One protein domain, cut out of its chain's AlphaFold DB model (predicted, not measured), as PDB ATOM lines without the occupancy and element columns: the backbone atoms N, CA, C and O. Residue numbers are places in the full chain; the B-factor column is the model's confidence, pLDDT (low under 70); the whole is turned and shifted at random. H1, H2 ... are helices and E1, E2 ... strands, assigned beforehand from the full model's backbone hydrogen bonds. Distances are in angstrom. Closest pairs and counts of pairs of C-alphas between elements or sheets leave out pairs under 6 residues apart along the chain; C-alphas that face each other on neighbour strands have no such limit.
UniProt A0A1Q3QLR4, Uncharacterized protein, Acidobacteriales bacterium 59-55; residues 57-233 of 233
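This is residues 57 to 233 of the 233 residues of an uncharacterized protein of Acidobacteriales bacterium 59-55 (UniProt A0A1Q3QLR4). A strongly twisted sheet of seven strands makes one wall; the half with E2 and E1 is partly face to face with a curled sheet of four strands, loosely, and H5 covers the E9 and E10 end. H1 sits at one end of the small sheet and H4 at the other, where H4 folds back on H5 in a helical hairpin. The 177 printed residues hold five named helices and eleven strands, E1 H1 H2 E2 E3 E4 E5 E6 E7 H3 E8 H4 H5 E9 E10 E11. The sheets, E4-E3-E2-E1-E11-E10-E9 and E5-E6-E7-E8, are antiparallel, and the class is mixed. The whole is compact, radius of gyration of the C-alphas 16.8 A, and elongated, 55 by 33 by 28 A.

The large sheet holds E1, residues 57 to 62, beginning at C-alpha 57 (193.455, 199.645, 243.103); E2, 94 to 101, 22.2 A; E3, 104 to 107; E4, 112 to 114; E9, 208 to 212; E10, 219 to 222; and E11, 226 to 232, 21.1 A, ending at C-alpha 232 (190.733, 205.137, 241.677). The small sheet holds E5, 119 to 123; E6, 139 to 145, 18.8 A; E7, 149 to 155, 17.3 A; and E8, 172 to 178, 16.5 A. The helices are H1, 65 to 71; H2, 84 to 87; H3, 157 to 160; H4, 179 to 185; and H5, 194 to 204, 15.5 A.

In the large sheet, N 59 and O 229 of E1 and E11 are 2.8 A apart, and N 58 and O 97 of E1 and E2 2.8 A. E2 E3 E4, E5 E6 E7 and E9 E10 E11 are meanders, each strand the antiparallel neighbour of the one before. H5 and this sheet make two layers, a helix on one face; H5 lies over E9 at a height of 8.5 A, along the strands at 20 degrees on the local plane. E8 and E11 are near each other. In the small sheet, N 142 and O 153 of E6 and E7 are 2.8 A apart. H1 is on it, across the strands, at a height of 8.3 A. H3 only grazes it, and so does H4. H4 and H5 touch, C-alphas of Phe 181 and Val 198 closest at 6.2 A, at a shallow tilt of 20 degrees, opposite ways. H2 is on neither sheet. Every O i to N i+4 pair is within hydrogen-bond range in H1, H4 and H5; H2 and H3 are too short for one.

The C-alphas of Arg 133 and Ala 192, the two farthest apart, are 56.5 A apart. The printed part has no cut. The links H1 to H2, E5 to E6 and H3 to E8 are long. Mean pLDDT of the printed part is 77.2; 45 residues are under 70, among them residues 75 to 93 and 108 to 117.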
ATOM      1  N   GLN A  57     192.232 200.425 243.060       87.00
ATOM      2  CA  GLN A  57     193.455 199.645 243.103       87.00
ATOM      3  C   GLN A  57     194.237 199.991 244.362       87.00
ATOM      4  O   GLN A  57     194.268 201.134 244.804       87.00
ATOM      5  N   PHE A  58     194.879 198.982 244.927       88.12
ATOM      6  CA  PHE A  58     195.688 199.054 246.130       88.12
ATOM      7  C   PHE A  58     197.045 198.450 245.826       88.12
ATOM      8  O   PHE A  58     197.145 197.460 245.098       88.12
ATOM      9  N   ALA A  59     198.090 199.034 246.398       87.94
ATOM     10  CA  ALA A  59     199.425 198.480 246.348       87.94
ATOM     11  C   ALA A  59     200.045 198.448 247.737       87.94
ATOM     12  O   ALA A  59     200.020 199.443 248.461       87.94
ATOM     13  N   ILE A  60     200.647 197.310 248.063       88.56
ATOM     14  CA  ILE A  60     201.575 197.171 249.178       88.56
ATOM     15  C   ILE A  60     202.957 196.939 248.587       88.56
ATOM     16  O   ILE A  60     203.143 196.027 247.782       88.56
ATOM     17  N   SER A  61     203.925 197.744 249.000       86.25
ATOM     18  CA  SER A  61     205.329 197.570 248.652       86.25
ATOM     19  C   SER A  61     206.113 197.291 249.921       86.25
ATOM     20  O   SER A  61     206.270 198.167 250.764       86.25
ATOM     21  N   VAL A  62     206.612 196.067 250.067       83.50
ATOM     22  CA  VAL A  62     207.478 195.682 251.185       83.50
ATOM     23  C   VAL A  62     208.888 196.132 250.837       83.50
ATOM     24  O   VAL A  62     209.532 195.490 250.022       83.50
ATOM     25  N   THR A  63     209.391 197.224 251.408       80.25
ATOM     26  CA  THR A  63     210.719 197.784 251.065       80.25
ATOM     27  C   THR A  63     211.799 197.466 252.098       80.25
ATOM     28  O   THR A  63     212.978 197.673 251.830       80.25
ATOM     29  N   ASN A  64     211.411 196.958 253.271       80.06
ATOM     30  CA  ASN A  64     212.314 196.531 254.336       80.06
ATOM     31  C   ASN A  64     211.980 195.103 254.797       80.06
ATOM     32  O   ASN A  64     211.654 194.846 255.958       80.06
ATOM     33  N   LEU A  65     212.051 194.150 253.865       79.44
ATOM     34  CA  LEU A  65     211.843 192.734 254.177       79.44
ATOM     35  C   LEU A  65     212.917 192.195 255.136       79.44
ATOM     36  O   LEU A  65     212.637 191.300 255.925       79.44
ATOM     37  N   GLY A  66     214.123 192.770 255.125       76.25
ATOM     38  CA  GLY A  66     215.177 192.379 256.056       76.25
ATOM     39  C   GLY A  66     214.825 192.666 257.518       76.25
ATOM     40  O   GLY A  66     214.953 191.779 258.360       76.25
ATOM     41  N   GLY A  67     214.284 193.853 257.811       79.88
ATOM     42  CA  GLY A  67     213.764 194.171 259.143       79.88
ATOM     43  C   GLY A  67     212.619 193.245 259.567       79.88
ATOM     44  O   GLY A  67     212.578 192.805 260.711       79.88
ATOM     45  N   ALA A  68     211.735 192.872 258.635       82.06
ATOM     46  CA  ALA A  68     210.671 191.901 258.898       82.06
ATOM     47  C   ALA A  68     211.211 190.503 259.251       82.06
ATOM     48  O   ALA A  68     210.723 189.866 260.183       82.06
ATOM     49  N   LEU A  69     212.235 190.033 258.531       80.88
ATOM     50  CA  LEU A  69     212.891 188.750 258.796       80.88
ATOM     51  C   LEU A  69     213.584 188.749 260.167       80.88
ATOM     52  O   LEU A  69     213.408 187.802 260.932       80.88
ATOM     53  N   GLN A  70     214.280 189.835 260.518       80.50
ATOM     54  CA  GLN A  70     214.877 190.011 261.847       80.50
ATOM     55  C   GLN A  70     213.821 190.021 262.957       80.50
ATOM     56  O   GLN A  70     213.976 189.332 263.965       80.50
ATOM     57  N   ALA A  71     212.712 190.741 262.761       83.00
ATOM     58  CA  ALA A  71     211.592 190.763 263.702       83.00
ATOM     59  C   ALA A  71     210.943 189.378 263.881       83.00
ATOM     60  O   ALA A  71     210.443 189.061 264.960       83.00
ATOM     61  N   ALA A  72     210.999 188.521 262.856       81.44
ATOM     62  CA  ALA A  72     210.554 187.129 262.929       81.44
ATOM     63  C   ALA A  72     211.545 186.209 263.671       81.44
ATOM     64  O   ALA A  72     211.308 185.005 263.767       81.44
ATOM     65  N   GLY A  73     212.650 186.752 264.195       77.88
ATOM     66  CA  GLY A  73     213.714 185.993 264.850       77.88
ATOM     67  C   GLY A  73     214.612 185.236 263.871       77.88
ATOM     68  O   GLY A  73     215.359 184.349 264.288       77.88
ATOM     69  N   LEU A  74     214.538 185.553 262.575       73.06
ATOM     70  CA  LEU A  74     215.398 184.978 261.549       73.06
ATOM     71  C   LEU A  74     216.599 185.894 261.306       73.06
ATOM     72  O   LEU A  74     216.452 187.108 261.255       73.06
ATOM     73  N   TYR A  75     217.771 185.291 261.086       68.25
ATOM     74  CA  TYR A  75     219.019 186.000 260.771       68.25
ATOM     75  C   TYR A  75     219.429 186.998 261.876       68.25
ATOM     76  O   TYR A  75     219.217 188.202 261.775       68.25
ATOM     77  N   ALA A  76     220.010 186.462 262.959       60.16
ATOM     78  CA  ALA A  76     220.470 187.232 264.122       60.16
ATOM     79  C   ALA A  76     221.648 188.181 263.820       60.16
ATOM     80  O   ALA A  76     221.831 189.166 264.533       60.16
ATOM     81  N   ASP A  77     222.411 187.892 262.763       56.03
ATOM     82  CA  ASP A  77     223.492 188.732 262.247       56.03
ATOM     83  C   ASP A  77     223.031 189.469 260.981       56.03
ATOM     84  O   ASP A  77     222.079 189.035 260.327       56.03
ATOM     85  N   GLU A  78     223.701 190.583 260.651       52.56
ATOM     86  CA  GLU A  78     223.394 191.450 259.505       52.56
ATOM     87  C   GLU A  78     223.017 190.630 258.267       52.56
ATOM     88  O   GLU A  78     223.856 189.981 257.637       52.56
ATOM     89  N   LEU A  79     221.731 190.683 257.903       61.00
ATOM     90  CA  LEU A  79     221.304 190.302 256.569       61.00
ATOM     91  C   LEU A  79     222.179 191.104 255.606       61.00
ATOM     92  O   LEU A  79     222.243 192.331 255.758       61.00
ATOM     93  N   PRO A  80     222.871 190.463 254.646       54.41
ATOM     94  CA  PRO A  80     223.617 191.220 253.658       54.41
ATOM     95  C   PRO A  80     222.652 192.250 253.067       54.41
ATOM     96  O   PRO A  80     221.508 191.910 252.767       54.41
ATOM     97  N   ALA A  81     223.067 193.520 252.998       52.91
ATOM     98  CA  ALA A  81     222.236 194.612 252.499       52.91
ATOM     99  C   ALA A  81     221.829 194.287 251.057       52.91
ATOM    100  O   ALA A  81     222.588 194.542 250.124       52.91
ATOM    101  N   MET A  82     220.696 193.610 250.869       49.38
ATOM    102  CA  MET A  82     220.457 192.886 249.629       49.38
ATOM    103  C   MET A  82     219.194 193.356 248.920       49.38
ATOM    104  O   MET A  82     218.080 193.015 249.316       49.38
ATOM    105  N   PRO A  83     219.378 194.017 247.765       47.34
ATOM    106  CA  PRO A  83     218.395 194.065 246.688       47.34
ATOM    107  C   PRO A  83     217.932 192.668 246.211       47.34
ATOM    108  O   PRO A  83     216.902 192.566 245.553       47.34
ATOM    109  N   SER A  84     218.662 191.589 246.543       52.47
ATOM    110  CA  SER A  84     218.496 190.241 245.966       52.47
ATOM    111  C   SER A  84     217.255 189.472 246.437       52.47
ATOM    112  O   SER A  84     216.716 188.682 245.663       52.47
ATOM    113  N   ILE A  85     216.754 189.707 247.659       52.84
ATOM    114  CA  ILE A  85     215.544 189.011 248.135       52.84
ATOM    115  C   ILE A  85     214.342 189.431 247.274       52.84
ATOM    116  O   ILE A  85     213.471 188.621 246.989       52.84
ATOM    117  N   TYR A  86     214.342 190.659 246.746       55.72
ATOM    118  CA  TYR A  86     213.316 191.134 245.817       55.72
ATOM    119  C   TYR A  86     213.464 190.586 244.400       55.72
ATOM    120  O   TYR A  86     212.458 190.406 243.717       55.72
ATOM    121  N   GLU A  87     214.690 190.319 243.944       56.66
ATOM    122  CA  GLU A  87     214.945 189.794 242.596       56.66
ATOM    123  C   GLU A  87     214.399 188.373 242.412       56.66
ATOM    124  O   GLU A  87     213.986 188.020 241.308       56.66
ATOM    125  N   GLY A  88     214.345 187.582 243.489       54.12
ATOM    126  CA  GLY A  88     213.762 186.237 243.485       54.12
ATOM    127  C   GLY A  88     212.262 186.176 243.799       54.12
ATOM    128  O   GLY A  88     211.656 185.123 243.620       54.12
ATOM    129  N   MET A  89     211.647 187.269 244.264       60.56
ATOM    130  CA  MET A  89     210.213 187.307 244.570       60.56
ATOM    131  C   MET A  89     209.383 187.553 243.310       60.56
ATOM    132  O   MET A  89     209.588 188.533 242.586       60.56
ATOM    133  N   SER A  90     208.347 186.736 243.104       51.72
ATOM    134  CA  SER A  90     207.283 187.080 242.156       51.72
ATOM    135  C   SER A  90     206.647 188.414 242.579       51.72
ATOM    136  O   SER A  90     206.257 188.579 243.733       51.72
ATOM    137  N   GLY A  91     206.613 189.403 241.680       53.84
ATOM    138  CA  GLY A  91     206.108 190.753 241.977       53.84
ATOM    139  C   GLY A  91     207.109 191.733 242.615       53.84
ATOM    140  O   GLY A  91     206.726 192.861 242.909       53.84
ATOM    141  N   LYS A  92     208.393 191.368 242.801       62.06
ATOM    142  CA  LYS A  92     209.465 192.254 243.328       62.06
ATOM    143  C   LYS A  92     209.134 192.951 244.661       62.06
ATOM    144  O   LYS A  92     209.508 194.101 244.877       62.06
ATOM    145  N   GLY A  93     208.396 192.279 245.547       65.06
ATOM    146  CA  GLY A  93     207.949 192.849 246.827       65.06
ATOM    147  C   GLY A  93     206.789 193.848 246.716       65.06
ATOM    148  O   GLY A  93     206.378 194.410 247.728       65.06
ATOM    149  N   GLY A  94     206.253 194.060 245.510       74.38
ATOM    150  CA  GLY A  94     205.043 194.827 245.248       74.38
ATOM    151  C   GLY A  94     203.849 193.911 245.002       74.38
ATOM    152  O   GLY A  94     203.876 193.055 244.120       74.38
ATOM    153  N   MET A  95     202.777 194.116 245.755       79.62
ATOM    154  CA  MET A  95     201.509 193.409 245.595       79.62
ATOM    155  C   MET A  95     200.457 194.426 245.200       79.62
ATOM    156  O   MET A  95     200.192 195.354 245.960       79.62
ATOM    157  N   VAL A  96     199.879 194.260 244.008       82.19
ATOM    158  CA  VAL A  96     198.794 195.109 243.509       82.19
ATOM    159  C   VAL A  96     197.516 194.294 243.442       82.19
ATOM    160  O   VAL A  96     197.481 193.235 242.808       82.19
ATOM    161  N   PHE A  97     196.470 194.807 244.072       83.75
ATOM    162  CA  PHE A  97     195.164 194.172 244.110       83.75
ATOM    163  C   PHE A  97     194.050 195.207 243.966       83.75
ATOM    164  O   PHE A  97     194.206 196.371 244.326       83.75
ATOM    165  N   THR A  98     192.924 194.790 243.408       84.44
ATOM    166  CA  THR A  98     191.774 195.649 243.117       84.44
ATOM    167  C   THR A  98     190.609 195.227 243.990       84.44
ATOM    168  O   THR A  98     190.280 194.044 244.019       84.44
ATOM    169  N   TRP A  99     189.961 196.177 244.658       84.25
ATOM    170  CA  TRP A  99     188.711 195.925 245.370       84.25
ATOM    171  C   TRP A  99     187.526 196.025 244.401       84.25
ATOM    172  O   TRP A  99     187.339 197.061 243.758       84.25
ATOM    173  N   LEU A 100     186.759 194.939 244.259       75.69
ATOM    174  CA  LEU A 100     185.734 194.782 243.212       75.69
ATOM    175  C   LEU A 100     184.291 194.800 243.708       75.69
ATOM    176  O   LEU A 100     183.410 195.233 242.973       75.69
ATOM    177  N   GLU A 101     184.061 194.319 244.920       73.19
ATOM    178  CA  GLU A 101     182.823 194.408 245.702       73.19
ATOM    179  C   GLU A 101     183.197 194.114 247.164       73.19
ATOM    180  O   GLU A 101     184.330 193.684 247.404       73.19
ATOM    181  N   PRO A 102     182.340 194.372 248.170       70.69
ATOM    182  CA  PRO A 102     182.660 194.025 249.553       70.69
ATOM    183  C   PRO A 102     183.236 192.608 249.661       70.69
ATOM    184  O   PRO A 102     182.637 191.666 249.158       70.69
ATOM    185  N   GLU A 103     184.423 192.498 250.262       69.19
ATOM    186  CA  GLU A 103     185.183 191.247 250.431       69.19
ATOM    187  C   GLU A 103     185.777 190.632 249.140       69.19
ATOM    188  O   GLU A 103     186.701 189.836 249.240       69.19
ATOM    189  N   LEU A 104     185.389 191.049 247.927       73.31
ATOM    190  CA  LEU A 104     185.977 190.537 246.679       73.31
ATOM    191  C   LEU A 104     187.178 191.353 246.199       73.31
ATOM    192  O   LEU A 104     187.079 192.562 245.948       73.31
ATOM    193  N   PHE A 105     188.278 190.654 245.929       77.62
ATOM    194  CA  PHE A 105     189.492 191.249 245.388       77.62
ATOM    195  C   PHE A 105     190.008 190.520 244.141       77.62
ATOM    196  O   PHE A 105     189.791 189.324 243.946       77.62
ATOM    197  N   PHE A 106     190.713 191.263 243.289       77.12
ATOM    198  CA  PHE A 106     191.454 190.741 242.137       77.12
ATOM    199  C   PHE A 106     192.941 191.039 242.284       77.12
ATOM    200  O   PHE A 106     193.307 192.195 242.486       77.12
ATOM    201  N   ILE A 107     193.797 190.028 242.140       75.31
ATOM    202  CA  ILE A 107     195.254 190.170 242.265       75.31
ATOM    203  C   ILE A 107     195.884 190.244 240.872       75.31
ATOM    204  O   ILE A 107     195.684 189.366 240.036       75.31
ATOM    205  N   ASN A 108     196.694 191.274 240.623       67.25
ATOM    206  CA  ASN A 108     197.223 191.554 239.283       67.25
ATOM    207  C   ASN A 108     198.371 190.613 238.847       67.25
ATOM    208  O   ASN A 108     198.769 190.606 237.687       67.25
ATOM    209  N   THR A 109     198.941 189.824 239.763       58.25
ATOM    210  CA  THR A 109     200.107 188.958 239.492       58.25
ATOM    211  C   THR A 109     199.734 187.566 238.982       58.25
ATOM    212  O   THR A 109     200.555 186.895 238.364       58.25
ATOM    213  N   THR A 110     198.491 187.142 239.191       52.50
ATOM    214  CA  THR A 110     197.936 185.864 238.735       52.50
ATOM    215  C   THR A 110     196.442 186.082 238.577       52.50
ATOM    216  O   THR A 110     195.784 186.222 239.596       52.50
ATOM    217  N   ASN A 111     195.927 186.158 237.343       42.19
ATOM    218  CA  ASN A 111     194.518 186.436 237.001       42.19
ATOM    219  C   ASN A 111     193.509 185.564 237.786       42.19
ATOM    220  O   ASN A 111     192.983 184.584 237.259       42.19
ATOM    221  N   GLN A 112     193.246 185.902 239.042       54.03
ATOM    222  CA  GLN A 112     192.427 185.144 239.974       54.03
ATOM    223  C   GLN A 112     191.572 186.136 240.762       54.03
ATOM    224  O   GLN A 112     192.044 187.183 241.211       54.03
ATOM    225  N   PHE A 113     190.286 185.811 240.856       55.78
ATOM    226  CA  PHE A 113     189.318 186.520 241.680       55.78
ATOM    227  C   PHE A 113     189.140 185.724 242.963       55.78
ATOM    228  O   PHE A 113     188.880 184.522 242.892       55.78
ATOM    229  N   GLU A 114     189.251 186.386 244.108       61.53
ATOM    230  CA  GLU A 114     189.126 185.725 245.399       61.53
ATOM    231  C   GLU A 114     188.299 186.560 246.368       61.53
ATOM    232  O   GLU A 114     188.549 187.752 246.562       61.53
ATOM    233  N   SER A 115     187.296 185.925 246.978       58.81
ATOM    234  CA  SER A 115     186.369 186.554 247.924       58.81
ATOM    235  C   SER A 115     186.976 186.807 249.305       58.81
ATOM    236  O   SER A 115     186.286 187.321 250.176       58.81
ATOM    237  N   HIS A 116     188.238 186.419 249.528       65.69
ATOM    238  CA  HIS A 116     188.908 186.543 250.826       65.69
ATOM    239  C   HIS A 116     190.379 186.994 250.738       65.69
ATOM    240  O   HIS A 116     191.025 187.052 251.774       65.69
ATOM    241  N   LEU A 117     190.873 187.386 249.551       68.94
ATOM    242  CA  LEU A 117     192.266 187.801 249.291       68.94
ATOM    243  C   LEU A 117     193.295 186.960 250.074       68.94
ATOM    244  O   LEU A 117     194.011 187.492 250.922       68.94
ATOM    245  N   ASP A 118     193.371 185.663 249.773       72.75
ATOM    246  CA  ASP A 118     194.340 184.765 250.397       72.75
ATOM    247  C   ASP A 118     195.416 184.410 249.363       72.75
ATOM    248  O   ASP A 118     195.183 183.681 248.406       72.75
ATOM    249  N   PHE A 119     196.630 184.927 249.533       75.12
ATOM    250  CA  PHE A 119     197.733 184.574 248.639       75.12
ATOM    251  C   PHE A 119     199.010 184.306 249.406       75.12
ATOM    252  O   PHE A 119     199.240 184.859 250.481       75.12
ATOM    253  N   PHE A 120     199.870 183.498 248.793       75.69
ATOM    254  CA  PHE A 120     201.153 183.098 249.344       75.69
ATOM    255  C   PHE A 120     202.252 183.426 248.342       75.69
ATOM    256  O   PHE A 120     202.204 182.991 247.190       75.69
ATOM    257  N   ILE A 121     203.243 184.193 248.781       76.75
ATOM    258  CA  ILE A 121     204.457 184.464 248.015       76.75
ATOM    259  C   ILE A 121     205.619 183.851 248.777       76.75
ATOM    260  O   ILE A 121     205.902 184.245 249.909       76.75
ATOM    261  N   ASP A 122     206.297 182.901 248.141       77.00
ATOM    262  CA  ASP A 122     207.540 182.345 248.659       77.00
ATOM    263  C   ASP A 122     208.613 183.433 248.719       77.00
ATOM    264  O   ASP A 122     208.882 184.135 247.740       77.00
ATOM    265  N   VAL A 123     209.227 183.571 249.889       77.62
ATOM    266  CA  VAL A 123     210.359 184.463 250.102       77.62
ATOM    267  C   VAL A 123     211.638 183.699 249.751       77.62
ATOM    268  O   VAL A 123     211.848 182.594 250.261       77.62
ATOM    269  N   PRO A 124     212.517 184.261 248.903       72.75
ATOM    270  CA  PRO A 124     213.824 183.677 248.645       72.75
ATOM    271  C   PRO A 124     214.611 183.504 249.943       72.75
ATOM    272  O   PRO A 124     214.756 184.442 250.727       72.75
ATOM    273  N   ALA A 125     215.132 182.302 250.157       75.06
ATOM    274  CA  ALA A 125     215.959 182.003 251.315       75.06
ATOM    275  C   ALA A 125     217.444 182.262 251.020       75.06
ATOM    276  O   ALA A 125     217.911 182.023 249.902       75.06
ATOM    277  N   ASP A 126     218.202 182.695 252.032       71.88
ATOM    278  CA  ASP A 126     219.653 182.863 251.933       71.88
ATOM    279  C   ASP A 126     220.423 182.129 253.042       71.88
ATOM    280  O   ASP A 126     219.851 181.675 254.036       71.88
ATOM    281  N   GLY A 127     221.733 181.960 252.841       73.88
ATOM    282  CA  GLY A 127     222.635 181.316 253.794       73.88
ATOM    283  C   GLY A 127     222.147 179.932 254.231       73.88
ATOM    284  O   GLY A 127     221.804 179.095 253.399       73.88
ATOM    285  N   SER A 128     222.093 179.706 255.547       73.38
ATOM    286  CA  SER A 128     221.657 178.442 256.161       73.38
ATOM    287  C   SER A 128     220.164 178.131 256.003       73.38
ATOM    288  O   SER A 128     219.735 177.044 256.384       73.38
ATOM    289  N   ARG A 129     219.359 179.059 255.464       75.00
ATOM    290  CA  ARG A 129     217.942 178.813 255.160       75.00
ATOM    291  C   ARG A 129     217.709 178.386 253.715       75.00
ATOM    292  O   ARG A 129     216.592 177.978 253.400       75.00
ATOM    293  N   LYS A 130     218.725 178.454 252.839       77.44
ATOM    294  CA  LYS A 130     218.623 177.858 251.499       77.44
ATOM    295  C   LYS A 130     218.291 176.385 251.654       77.44
ATOM    296  O   LYS A 130     218.998 175.658 252.343       77.44
ATOM    297  N   SER A 131     217.204 175.981 251.010       72.00
ATOM    298  CA  SER A 131     216.728 174.609 251.065       72.00
ATOM    299  C   SER A 131     217.819 173.644 250.599       72.00
ATOM    300  O   SER A 131     218.324 173.747 249.478       72.00
ATOM    301  N   GLU A 132     218.168 172.692 251.461       76.56
ATOM    302  CA  GLU A 132     219.079 171.598 251.113       76.56
ATOM    303  C   GLU A 132     218.313 170.412 250.502       76.56
ATOM    304  O   GLU A 132     218.918 169.455 250.009       76.56
ATOM    305  N   ARG A 133     216.971 170.440 250.550       74.81
ATOM    306  CA  ARG A 133     216.103 169.319 250.167       74.81
ATOM    307  C   ARG A 133     214.907 169.768 249.319       74.81
ATOM    308  O   ARG A 133     214.197 170.684 249.713       74.81
ATOM    309  N   PRO A 134     214.533 169.034 248.256       66.69
ATOM    310  CA  PRO A 134     213.472 169.448 247.326       66.69
ATOM    311  C   PRO A 134     212.081 169.750 247.923       66.69
ATOM    312  O   PRO A 134     211.266 170.364 247.247       66.69
ATOM    313  N   LEU A 135     211.782 169.290 249.143       72.06
ATOM    314  CA  LEU A 135     210.470 169.420 249.800       72.06
ATOM    315  C   LEU A 135     210.508 170.290 251.067       72.06
ATOM    316  O   LEU A 135     209.576 170.264 251.869       72.06
ATOM    317  N   GLU A 136     211.605 171.007 251.298       74.38
ATOM    318  CA  GLU A 136     211.687 171.938 252.420       74.38
ATOM    319  C   GLU A 136     210.823 173.170 252.137       74.38
ATOM    320  O   GLU A 136     210.899 173.750 251.053       74.38
ATOM    321  N   LEU A 137     209.973 173.542 253.099       78.38
ATOM    322  CA  LEU A 137     209.108 174.706 252.947       78.38
ATOM    323  C   LEU A 137     209.949 175.988 252.978       78.38
ATOM    324  O   LEU A 137     210.902 176.116 253.746       78.38
ATOM    325  N   SER A 138     209.556 176.944 252.149       78.50
ATOM    326  CA  SER A 138     210.017 178.334 252.139       78.50
ATOM    327  C   SER A 138     209.391 179.139 253.284       78.50
ATOM    328  O   SER A 138     208.306 178.812 253.776       78.50
ATOM    329  N   ASP A 139     210.045 180.232 253.676       81.56
ATOM    330  CA  ASP A 139     209.367 181.326 254.378       81.56
ATOM    331  C   ASP A 139     208.392 182.005 253.390       81.56
ATOM    332  O   ASP A 139     208.647 182.018 252.184       81.56
ATOM    333  N   THR A 140     207.262 182.542 253.855       82.12
ATOM    334  CA  THR A 140     206.224 183.094 252.963       82.12
ATOM    335  C   THR A 140     205.637 184.395 253.458       82.12
ATOM    336  O   THR A 140     205.382 184.553 254.650       82.12
ATOM    337  N   LEU A 141     205.308 185.275 252.518       83.50
ATOM    338  CA  LEU A 141     204.309 186.309 252.736       83.50
ATOM    339  C   LEU A 141     202.930 185.720 252.470       83.50
ATOM    340  O   LEU A 141     202.675 185.213 251.381       83.50
ATOM    341  N   GLU A 142     202.064 185.798 253.465       84.56
ATOM    342  CA  GLU A 142     200.662 185.421 253.390       84.56
ATOM    343  C   GLU A 142     199.824 186.689 253.541       84.56
ATOM    344  O   GLU A 142     199.964 187.399 254.537       84.56
ATOM    345  N   MET A 143     198.948 186.982 252.583       85.19
ATOM    346  CA  MET A 143     197.792 187.818 252.895       85.19
ATOM    347  C   MET A 143     196.709 186.904 253.441       85.19
ATOM    348  O   MET A 143     196.408 185.896 252.813       85.19
ATOM    349  N   ARG A 144     196.170 187.247 254.610       82.12
ATOM    350  CA  ARG A 144     195.117 186.471 255.259       82.12
ATOM    351  C   ARG A 144     193.990 187.341 255.767       82.12
ATOM    352  O   ARG A 144     194.181 188.475 256.220       82.12
ATOM    353  N   MET A 145     192.818 186.735 255.805       82.62
ATOM    354  CA  MET A 145     191.641 187.293 256.446       82.62
ATOM    355  C   MET A 145     191.611 187.022 257.966       82.62
ATOM    356  O   MET A 145     191.815 185.894 258.423       82.62
ATOM    357  N   THR A 146     191.294 188.043 258.769       82.19
ATOM    358  CA  THR A 146     191.015 187.914 260.214       82.19
ATOM    359  C   THR A 146     189.578 188.336 260.532       82.19
ATOM    360  O   THR A 146     188.814 188.675 259.641       82.19
ATOM    361  N   ALA A 147     189.175 188.341 261.805       82.38
ATOM    362  CA  ALA A 147     187.842 188.821 262.183       82.38
ATOM    363  C   ALA A 147     187.637 190.333 261.939       82.38
ATOM    364  O   ALA A 147     186.499 190.796 261.879       82.38
ATOM    365  N   GLU A 148     188.717 191.113 261.826       85.06
ATOM    366  CA  GLU A 148     188.651 192.583 261.854       85.06
ATOM    367  C   GLU A 148     189.413 193.271 260.712       85.06
ATOM    368  O   GLU A 148     189.254 194.479 260.507       85.06
ATOM    369  N   ALA A 149     190.274 192.544 259.998       88.31
ATOM    370  CA  ALA A 149     191.215 193.113 259.040       88.31
ATOM    371  C   ALA A 149     191.718 192.074 258.031       88.31
ATOM    372  O   ALA A 149     191.720 190.873 258.314       88.31
ATOM    373  N   TYR A 150     192.249 192.569 256.912       88.31
ATOM    374  CA  TYR A 150     193.237 191.834 256.125       88.31
ATOM    375  C   TYR A 150     194.627 192.080 256.706       88.31
ATOM    376  O   TYR A 150     194.968 193.215 257.049       88.31
ATOM    377  N   GLU A 151     195.423 191.024 256.826       90.88
ATOM    378  CA  GLU A 151     196.795 191.106 257.310       90.88
ATOM    379  C   GLU A 151     197.757 190.537 256.278       90.88
ATOM    380  O   GLU A 151     197.611 189.386 255.879       90.88
ATOM    381  N   LEU A 152     198.776 191.317 255.910       90.06
ATOM    382  CA  LEU A 152     199.966 190.769 255.274       90.06
ATOM    383  C   LEU A 152     200.916 190.309 256.373       90.06
ATOM    384  O   LEU A 152     201.357 191.120 257.190       90.06
ATOM    385  N   VAL A 153     201.253 189.029 256.370       90.06
ATOM    386  CA  VAL A 153     202.008 188.373 257.431       90.06
ATOM    387  C   VAL A 153     203.202 187.643 256.847       90.06
ATOM    388  O   VAL A 153     203.089 186.934 255.853       90.06
ATOM    389  N   LEU A 154     204.354 187.803 257.487       88.62
ATOM    390  CA  LEU A 154     205.522 186.972 257.239       88.62
ATOM    391  C   LEU A 154     205.450 185.729 258.129       88.62
ATOM    392  O   LEU A 154     205.484 185.827 259.359       88.62
ATOM    393  N   LEU A 155     205.374 184.564 257.493       87.06
ATOM    394  CA  LEU A 155     205.448 183.259 258.135       87.06
ATOM    395  C   LEU A 155     206.800 182.611 257.864       87.06
ATOM    396  O   LEU A 155     207.240 182.492 256.720       87.06
ATOM    397  N   THR A 156     207.425 182.127 258.928       85.88
ATOM    398  CA  THR A 156     208.616 181.282 258.835       85.88
ATOM    399  C   THR A 156     208.232 179.860 258.417       85.88
ATOM    400  O   THR A 156     207.137 179.383 258.734       85.88
ATOM    401  N   ARG A 157     209.127 179.130 257.747       82.12
ATOM    402  CA  ARG A 157     208.895 177.730 257.356       82.12
ATOM    403  C   ARG A 157     208.558 176.842 258.557       82.12
ATOM    404  O   ARG A 157     207.727 175.951 258.434       82.12
ATOM    405  N   GLU A 158     209.144 177.109 259.730       82.50
ATOM    406  CA  GLU A 158     208.862 176.394 260.979       82.50
ATOM    407  C   GLU A 158     207.400 176.561 261.400       82.50
ATOM    408  O   GLU A 158     206.748 175.583 261.765       82.50
ATOM    409  N   GLN A 159     206.861 177.774 261.271       82.44
ATOM    410  CA  GLN A 159     205.444 178.042 261.523       82.44
ATOM    411  C   GLN A 159     204.551 177.342 260.492       82.44
ATOM    412  O   GLN A 159     203.485 176.857 260.851       82.44
ATOM    413  N   ARG A 160     204.994 177.217 259.235       77.38
ATOM    414  CA  ARG A 160     204.234 176.531 258.173       77.38
ATOM    415  C   ARG A 160     204.182 175.008 258.313       77.38
ATOM    416  O   ARG A 160     203.279 174.388 257.760       77.38
ATOM    417  N   TYR A 161     205.119 174.388 259.034       67.56
ATOM    418  CA  TYR A 161     205.053 172.948 259.326       67.56
ATOM    419  C   TYR A 161     203.890 172.587 260.264       67.56
ATOM    420  O   TYR A 161     203.486 171.423 260.332       67.56
ATOM    421  N   CYS A 162     203.316 173.567 260.964       63.06
ATOM    422  CA  CYS A 162     202.063 173.403 261.683       63.06
ATOM    423  C   CYS A 162     200.889 173.484 260.687       63.06
ATOM    424  O   CYS A 162     200.826 174.388 259.863       63.06
ATOM    425  N   TRP A 163     199.975 172.505 260.735       50.38
ATOM    426  CA  TRP A 163     198.809 172.382 259.843       50.38
ATOM    427  C   TRP A 163     198.078 173.723 259.587       50.38
ATOM    428  O   TRP A 163     197.954 174.531 260.504       50.38
ATOM    429  N   PRO A 164     197.480 173.940 258.398       53.94
ATOM    430  CA  PRO A 164     197.066 175.263 257.891       53.94
ATOM    431  C   PRO A 164     196.013 176.030 258.716       53.94
ATOM    432  O   PRO A 164     195.710 177.179 258.416       53.94
ATOM    433  N   GLN A 165     195.435 175.429 259.758       52.25
ATOM    434  CA  GLN A 165     194.487 176.093 260.662       52.25
ATOM    435  C   GLN A 165     195.113 176.529 261.997       52.25
ATOM    436  O   GLN A 165     194.526 177.360 262.689       52.25
ATOM    437  N   THR A 166     196.293 176.014 262.367       55.84
ATOM    438  CA  THR A 166     196.979 176.355 263.630       55.84
ATOM    439  C   THR A 166     197.963 177.516 263.488       55.84
ATOM    440  O   THR A 166     198.443 178.037 264.491       55.84
ATOM    441  N   THR A 167     198.217 177.974 262.262       59.38
ATOM    442  CA  THR A 167     199.057 179.141 261.961       59.38
ATOM    443  C   THR A 167     198.313 180.473 262.075       59.38
ATOM    444  O   THR A 167     198.953 181.525 262.076       59.38
ATOM    445  N   ARG A 168     196.976 180.461 262.224       61.00
ATOM    446  CA  ARG A 168     196.178 181.679 262.451       61.00
ATOM    447  C   ARG A 168     196.634 182.365 263.742       61.00
ATOM    448  O   ARG A 168     196.441 181.836 264.832       61.00
ATOM    449  N   GLY A 169     197.244 183.541 263.602       68.31
ATOM    450  CA  GLY A 169     197.820 184.316 264.710       68.31
ATOM    451  C   GLY A 169     199.329 184.130 264.912       68.31
ATOM    452  O   GLY A 169     199.916 184.839 265.721       68.31
ATOM    453  N   SER A 170     199.968 183.231 264.161       79.62
ATOM    454  CA  SER A 170     201.431 183.149 264.067       79.62
ATOM    455  C   SER A 170     201.967 184.101 262.992       79.62
ATOM    456  O   SER A 170     201.213 184.540 262.117       79.62
ATOM    457  N   GLY A 171     203.271 184.383 263.051       87.06
ATOM    458  CA  GLY A 171     203.983 185.236 262.096       87.06
ATOM    459  C   GLY A 171     204.090 186.703 262.511       87.06
ATOM    460  O   GLY A 171     203.481 187.141 263.486       87.06
ATOM    461  N   VAL A 172     204.881 187.461 261.752       91.12
ATOM    462  CA  VAL A 172     205.041 188.912 261.927       91.12
ATOM    463  C   VAL A 172     204.058 189.625 261.013       91.12
ATOM    464  O   VAL A 172     204.124 189.477 259.793       91.12
ATOM    465  N   VAL A 173     203.141 190.401 261.589       92.75
ATOM    466  CA  VAL A 173     202.190 191.208 260.816       92.75
ATOM    467  C   VAL A 173     202.921 192.420 260.244       92.75
ATOM    468  O   VAL A 173     203.335 193.307 260.985       92.75
ATOM    469  N   LEU A 174     203.066 192.454 258.920       92.75
ATOM    470  CA  LEU A 174     203.731 193.541 258.204       92.75
ATOM    471  C   LEU A 174     202.769 194.686 257.916       92.75
ATOM    472  O   LEU A 174     203.135 195.846 258.043       92.75
ATOM    473  N   PHE A 175     201.537 194.368 257.521       93.75
ATOM    474  CA  PHE A 175     200.477 195.346 257.292       93.75
ATOM    475  C   PHE A 175     199.174 194.807 257.853       93.75
ATOM    476  O   PHE A 175     198.812 193.667 257.581       93.75
ATOM    477  N   ARG A 176     198.444 195.653 258.581       94.00
ATOM    478  CA  ARG A 176     197.070 195.390 259.008       94.00
ATOM    479  C   ARG A 176     196.163 196.427 258.358       94.00
ATOM    480  O   ARG A 176     196.323 197.619 258.603       94.00
ATOM    481  N   LEU A 177     195.225 195.974 257.532       92.44
ATOM    482  CA  LEU A 177     194.260 196.804 256.807       92.44
ATOM    483  C   LEU A 177     192.848 196.540 257.365       92.44
ATOM    484  O   LEU A 177     192.204 195.563 256.963       92.44
ATOM    485  N   PRO A 178     192.362 197.370 258.312       92.06
ATOM    486  CA  PRO A 178     191.093 197.137 259.002       92.06
ATOM    487  C   PRO A 178     189.884 197.144 258.068       92.06
ATOM    488  O   PRO A 178     189.835 197.905 257.106       92.06
ATOM    489  N   TYR A 179     188.828 196.403 258.403       86.56
ATOM    490  CA  TYR A 179     187.590 196.452 257.618       86.56
ATOM    491  C   TYR A 179     186.902 197.811 257.602       86.56
ATOM    492  O   TYR A 179     186.216 198.155 256.639       86.56
ATOM    493  N   THR A 180     187.117 198.610 258.643       88.88
ATOM    494  CA  THR A 180     186.647 199.995 258.702       88.88
ATOM    495  C   THR A 180     187.285 200.874 257.631       88.88
ATOM    496  O   THR A 180     186.613 201.779 257.148       88.88
ATOM    497  N   PHE A 181     188.522 200.587 257.206       89.31
ATOM    498  CA  PHE A 181     189.165 201.306 256.107       89.31
ATOM    499  C   PHE A 181     188.403 201.092 254.797       89.31
ATOM    500  O   PHE A 181     187.980 202.064 254.178       89.31
ATOM    501  N   TRP A 182     188.141 199.837 254.413       83.88
ATOM    502  CA  TRP A 182     187.393 199.538 253.186       83.88
ATOM    503  C   TRP A 182     185.998 200.163 253.235       83.88
ATOM    504  O   TRP A 182     185.594 200.848 252.301       83.88
ATOM    505  N   LYS A 183     185.289 200.021 254.362       81.25
ATOM    506  CA  LYS A 183     183.977 200.658 254.558       81.25
ATOM    507  C   LYS A 183     184.023 202.165 254.334       81.25
ATOM    508  O   LYS A 183     183.148 202.688 253.652       81.25
ATOM    509  N   GLU A 184     185.023 202.848 254.887       86.06
ATOM    510  CA  GLU A 184     185.153 204.291 254.700       86.06
ATOM    511  C   GLU A 184     185.436 204.622 253.234       86.06
ATOM    512  O   GLU A 184     184.819 205.532 252.703       86.06
ATOM    513  N   MET A 185     186.271 203.847 252.535       83.00
ATOM    514  CA  MET A 185     186.605 204.077 251.122       83.00
ATOM    515  C   MET A 185     185.407 203.987 250.155       83.00
ATOM    516  O   MET A 185     185.492 204.512 249.045       83.00
ATOM    517  N   GLN A 186     184.262 203.421 250.557       80.25
ATOM    518  CA  GLN A 186     183.048 203.375 249.725       80.25
ATOM    519  C   GLN A 186     182.502 204.770 249.364       80.25
ATOM    520  O   GLN A 186     182.432 205.681 250.199       80.25
ATOM    521  N   GLY A 187     182.045 204.929 248.119       75.81
ATOM    522  CA  GLY A 187     181.605 206.211 247.552       75.81
ATOM    523  C   GLY A 187     182.767 207.128 247.154       75.81
ATOM    524  O   GLY A 187     183.881 206.653 246.961       75.81
ATOM    525  N   ASP A 188     182.518 208.436 247.040       77.06
ATOM    526  CA  ASP A 188     183.515 209.435 246.614       77.06
ATOM    527  C   ASP A 188     184.688 209.511 247.612       77.06
ATOM    528  O   ASP A 188     184.450 209.826 248.783       77.06
ATOM    529  N   PRO A 189     185.932 209.186 247.215       71.81
ATOM    530  CA  PRO A 189     187.092 209.217 248.105       71.81
ATOM    531  C   PRO A 189     187.522 210.652 248.456       71.81
ATOM    532  O   PRO A 189     188.195 210.851 249.464       71.81
ATOM    533  N   TYR A 190     187.092 211.647 247.679       74.88
ATOM    534  CA  TYR A 190     187.428 213.060 247.857       74.88
ATOM    535  C   TYR A 190     186.350 213.839 248.616       74.88
ATOM    536  O   TYR A 190     186.427 215.064 248.727       74.88
ATOM    537  N   GLU A 191     185.357 213.139 249.179       83.56
ATOM    538  CA  GLU A 191     184.372 213.734 250.077       83.56
ATOM    539  C   GLU A 191     185.080 214.472 251.231       83.56
ATOM    540  O   GLU A 191     186.054 213.989 251.820       83.56
ATOM    541  N   ALA A 192     184.592 215.669 251.565       82.88
ATOM    542  CA  ALA A 192     185.202 216.503 252.594       82.88
ATOM    543  C   ALA A 192     185.327 215.751 253.936       82.88
ATOM    544  O   ALA A 192     184.363 215.184 254.447       82.88
ATOM    545  N   GLY A 193     186.533 215.754 254.513       84.81
ATOM    546  CA  GLY A 193     186.841 215.070 255.777       84.81
ATOM    547  C   GLY A 193     187.062 213.555 255.663       84.81
ATOM    548  O   GLY A 193     187.364 212.910 256.667       84.81
ATOM    549  N   LYS A 194     186.952 212.965 254.466       86.19
ATOM    550  CA  LYS A 194     187.188 211.529 254.261       86.19
ATOM    551  C   LYS A 194     188.649 211.142 254.449       86.19
ATOM    552  O   LYS A 194     188.934 210.141 255.105       86.19
ATOM    553  N   HIS A 195     189.565 211.983 253.967       87.44
ATOM    554  CA  HIS A 195     190.996 211.796 254.196       87.44
ATOM    555  C   HIS A 195     191.321 211.692 255.689       87.44
ATOM    556  O   HIS A 195     191.982 210.746 256.101       87.44
ATOM    557  N   ASP A 196     190.801 212.603 256.516       90.38
ATOM    558  CA  ASP A 196     191.087 212.613 257.954       90.38
ATOM    559  C   ASP A 196     190.595 211.339 258.651       90.38
ATOM    560  O   ASP A 196     191.291 210.790 259.508       90.38
ATOM    561  N   LYS A 197     189.430 210.816 258.249       91.81
ATOM    562  CA  LYS A 197     188.905 209.543 258.765       91.81
ATOM    563  C   LYS A 197     189.765 208.357 258.344       91.81
ATOM    564  O   LYS A 197     190.138 207.550 259.194       91.81
ATOM    565  N   VAL A 198     190.107 208.260 257.059       91.00
ATOM    566  CA  VAL A 198     190.977 207.197 256.529       91.00
ATOM    567  C   VAL A 198     192.340 207.236 257.216       91.00
ATOM    568  O   VAL A 198     192.818 206.213 257.707       91.00
ATOM    569  N   LYS A 199     192.922 208.429 257.346       92.81
ATOM    570  CA  LYS A 199     194.180 208.654 258.049       92.81
ATOM    571  C   LYS A 199     194.097 208.228 259.509       92.81
ATOM    572  O   LYS A 199     195.020 207.569 259.982       92.81
ATOM    573  N   ALA A 200     193.016 208.551 260.218       94.38
ATOM    574  CA  ALA A 200     192.822 208.125 261.602       94.38
ATOM    575  C   ALA A 200     192.724 206.595 261.731       94.38
ATOM    576  O   ALA A 200     193.366 206.018 262.609       94.38
ATOM    577  N   ILE A 201     191.982 205.933 260.833       94.56
ATOM    578  CA  ILE A 201     191.851 204.467 260.805       94.56
ATOM    579  C   ILE A 201     193.216 203.806 260.580       94.56
ATOM    580  O   ILE A 201     193.605 202.923 261.344       94.56
ATOM    581  N   LEU A 202     193.956 204.244 259.557       94.75
ATOM    582  CA  LEU A 202     195.251 203.659 259.206       94.75
ATOM    583  C   LEU A 202     196.330 203.981 260.252       94.75
ATOM    584  O   LEU A 202     197.120 203.104 260.594       94.75
ATOM    585  N   SER A 203     196.302 205.172 260.860       94.75
ATOM    586  CA  SER A 203     197.183 205.512 261.992       94.75
ATOM    587  C   SER A 203     196.939 204.602 263.194       94.75
ATOM    588  O   SER A 203     197.894 204.126 263.804       94.75
ATOM    589  N   GLY A 204     195.674 204.292 263.500       93.94
ATOM    590  CA  GLY A 204     195.321 203.313 264.533       93.94
ATOM    591  C   GLY A 204     195.806 201.891 264.225       93.94
ATOM    592  O   GLY A 204     195.991 201.099 265.145       93.94
ATOM    593  N   ALA A 205     196.061 201.580 262.951       93.12
ATOM    594  CA  ALA A 205     196.643 200.319 262.495       93.12
ATOM    595  C   ALA A 205     198.182 200.357 262.363       93.12
ATOM    596  O   ALA A 205     198.773 199.409 261.850       93.12
ATOM    597  N   GLY A 206     198.839 201.432 262.817       94.06
ATOM    598  CA  GLY A 206     200.299 201.574 262.787       94.06
ATOM    599  C   GLY A 206     200.872 202.110 261.470       94.06
ATOM    600  O   GLY A 206     202.083 202.054 261.264       94.06
ATOM    601  N   LEU A 207     200.032 202.643 260.578       95.12
ATOM    602  CA  LEU A 207     200.458 203.262 259.323       95.12
ATOM    603  C   LEU A 207     200.512 204.784 259.455       95.12
ATOM    604  O   LEU A 207     199.544 205.432 259.835       95.12
ATOM    605  N   THR A 208     201.635 205.379 259.078       95.62
ATOM    606  CA  THR A 208     201.815 206.833 259.077       95.62
ATOM    607  C   THR A 208     201.597 207.374 257.673       95.62
ATOM    608  O   THR A 208     202.198 206.874 256.724       95.62
ATOM    609  N   TYR A 209     200.766 208.406 257.536       93.06
ATOM    610  CA  TYR A 209     200.640 209.142 256.276       93.06
ATOM    611  C   TYR A 209     202.006 209.694 255.848       93.06
ATOM    612  O   TYR A 209     202.709 210.309 256.653       93.06
ATOM    613  N   TRP A 210     202.375 209.456 254.595       88.69
ATOM    614  CA  TRP A 210     203.673 209.813 254.041       88.69
ATOM    615  C   TRP A 210     203.582 211.025 253.122       88.69
ATOM    616  O   TRP A 210     204.245 212.029 253.377       88.69
ATOM    617  N   ALA A 211     202.761 210.928 252.078       85.94
ATOM    618  CA  ALA A 211     202.614 211.958 251.064       85.94
ATOM    619  C   ALA A 211     201.332 211.743 250.250       85.94
ATOM    620  O   ALA A 211     200.758 210.650 250.236       85.94
ATOM    621  N   ASP A 212     200.929 212.783 249.527       80.88
ATOM    622  CA  ASP A 212     200.061 212.620 248.369       80.88
ATOM    623  C   ASP A 212     200.896 212.033 247.226       80.88
ATOM    624  O   ASP A 212     202.046 212.428 247.011       80.88
ATOM    625  N   SER A 213     200.337 211.073 246.501       67.62
ATOM    626  CA  SER A 213     200.987 210.513 245.322       67.62
ATOM    627  C   SER A 213     200.999 211.550 244.200       67.62
ATOM    628  O   SER A 213     199.975 212.154 243.890       67.62
ATOM    629  N   GLU A 214     202.143 211.724 243.537       58.75
ATOM    630  CA  GLU A 214     202.249 212.600 242.358       58.75
ATOM    631  C   GLU A 214     201.428 212.078 241.165       58.75
ATOM    632  O   GLU A 214     201.044 212.839 240.275       58.75
ATOM    633  N   VAL A 215     201.159 210.769 241.139       53.88
ATOM    634  CA  VAL A 215     200.393 210.086 240.095       53.88
ATOM    635  C   VAL A 215     199.122 209.547 240.731       53.88
ATOM    636  O   VAL A 215     199.223 208.701 241.619       53.88
ATOM    637  N   SER A 216     197.958 210.005 240.256       59.56
ATOM    638  CA  SER A 216     196.616 209.823 240.852       59.56
ATOM    639  C   SER A 216     196.469 210.507 242.216       59.56
ATOM    640  O   SER A 216     197.439 210.592 242.961       59.56
ATOM    641  N   SER A 217     195.279 211.016 242.549       65.25
ATOM    642  CA  SER A 217     194.991 211.695 243.829       65.25
ATOM    643  C   SER A 217     194.924 210.693 245.000       65.25
ATOM    644  O   SER A 217     193.977 210.633 245.775       65.25
ATOM    645  N   ALA A 218     195.950 209.865 245.094       78.62
ATOM    646  CA  ALA A 218     196.143 208.782 246.027       78.62
ATOM    647  C   ALA A 218     196.869 209.274 247.279       78.62
ATOM    648  O   ALA A 218     197.749 210.133 247.204       78.62
ATOM    649  N   TRP A 219     196.562 208.675 248.427       86.88
ATOM    650  CA  TRP A 219     197.307 208.908 249.666       86.88
ATOM    651  C   TRP A 219     198.247 207.743 249.930       86.88
ATOM    652  O   TRP A 219     197.821 206.583 249.960       86.88
ATOM    653  N   GLU A 220     199.519 208.052 250.149       90.88
ATOM    654  CA  GLU A 220     200.532 207.069 250.495       90.88
ATOM    655  C   GLU A 220     200.740 207.018 252.009       90.88
ATOM    656  O   GLU A 220     200.860 208.033 252.698       90.88
ATOM    657  N   TYR A 221     200.803 205.798 252.524       93.50
ATOM    658  CA  TYR A 221     201.038 205.480 253.920       93.50
ATOM    659  C   TYR A 221     202.255 204.576 254.034       93.50
ATOM    660  O   TYR A 221     202.581 203.832 253.112       93.50
ATOM    661  N   LYS A 222     202.916 204.599 255.186       94.50
ATOM    662  CA  LYS A 222     204.080 203.756 255.445       94.50
ATOM    663  C   LYS A 222     204.139 203.251 256.874       94.50
ATOM    664  O   LYS A 222     203.584 203.862 257.786       94.50
ATOM    665  N   ASN A 223     204.890 202.183 257.072       94.75
ATOM    666  CA  ASN A 223     205.378 201.754 258.376       94.75
ATOM    667  C   ASN A 223     206.863 201.374 258.262       94.75
ATOM    668  O   ASN A 223     207.535 201.750 257.302       94.75
ATOM    669  N   GLU A 224     207.393 200.663 259.251       90.69
ATOM    670  CA  GLU A 224     208.792 200.223 259.262       90.69
ATOM    671  C   GLU A 224     209.135 199.166 258.192       90.69
ATOM    672  O   GLU A 224     210.313 198.995 257.864       90.69
ATOM    673  N   TYR A 225     208.131 198.489 257.620       89.19
ATOM    674  CA  TYR A 225     208.302 197.396 256.656       89.19
ATOM    675  C   TYR A 225     208.105 197.827 255.199       89.19
ATOM    676  O   TYR A 225     208.627 197.173 254.290       89.19
ATOM    677  N   GLY A 226     207.376 198.917 254.945       89.94
ATOM    678  CA  GLY A 226     207.156 199.399 253.584       89.94
ATOM    679  C   GLY A 226     206.080 200.466 253.430       89.94
ATOM    680  O   GLY A 226     205.797 201.219 254.365       89.94
ATOM    681  N   THR A 227     205.471 200.511 252.242       91.19
ATOM    682  CA  THR A 227     204.411 201.464 251.891       91.19
ATOM    683  C   THR A 227     203.108 200.787 251.474       91.19
ATOM    684  O   THR A 227     203.081 199.664 250.968       91.19
ATOM    685  N   PHE A 228     202.007 201.494 251.710       92.50
ATOM    686  CA  PHE A 228     200.659 201.164 251.280       92.50
ATOM    687  C   PHE A 228     200.060 202.379 250.574       92.50
ATOM    688  O   PHE A 228     200.087 203.488 251.104       92.50
ATOM    689  N   ARG A 229     199.492 202.169 249.390       89.75
ATOM    690  CA  ARG A 229     198.823 203.220 248.615       89.75
ATOM    691  C   ARG A 229     197.592 202.672 247.912       89.75
ATOM    692  O   ARG A 229     197.487 201.467 247.688       89.75
ATOM    693  N   TRP A 230     196.693 203.560 247.514       87.06
ATOM    694  CA  TRP A 230     195.479 203.219 246.777       87.06
ATOM    695  C   TRP A 230     195.156 204.297 245.748       87.06
ATOM    696  O   TRP A 230     195.512 205.440 245.980       87.06
ATOM    697  N   TRP A 231     194.485 203.959 244.650       84.56
ATOM    698  CA  TRP A 231     194.027 204.913 243.635       84.56
ATOM    699  C   TRP A 231     192.716 204.456 242.991       84.56
ATOM    700  O   TRP A 231     192.357 203.277 243.056       84.56
ATOM    701  N   ASP A 232     191.970 205.394 242.416       78.00
ATOM    702  CA  ASP A 232     190.733 205.137 241.677       78.00
ATOM    703  C   ASP A 232     190.996 204.507 240.297       78.00
ATOM    704  O   ASP A 232     192.069 204.674 239.712       78.00
ATOM    705  N   VAL A 233     190.023 203.730 239.799       73.88
ATOM    706  CA  VAL A 233     190.078 203.007 238.508       73.88
ATOM    707  C   VAL A 233     188.876 203.337 237.640       73.88
ATOM    708  O   VAL A 233     187.741 203.260 238.163       73.88
TER     709      VAL A 233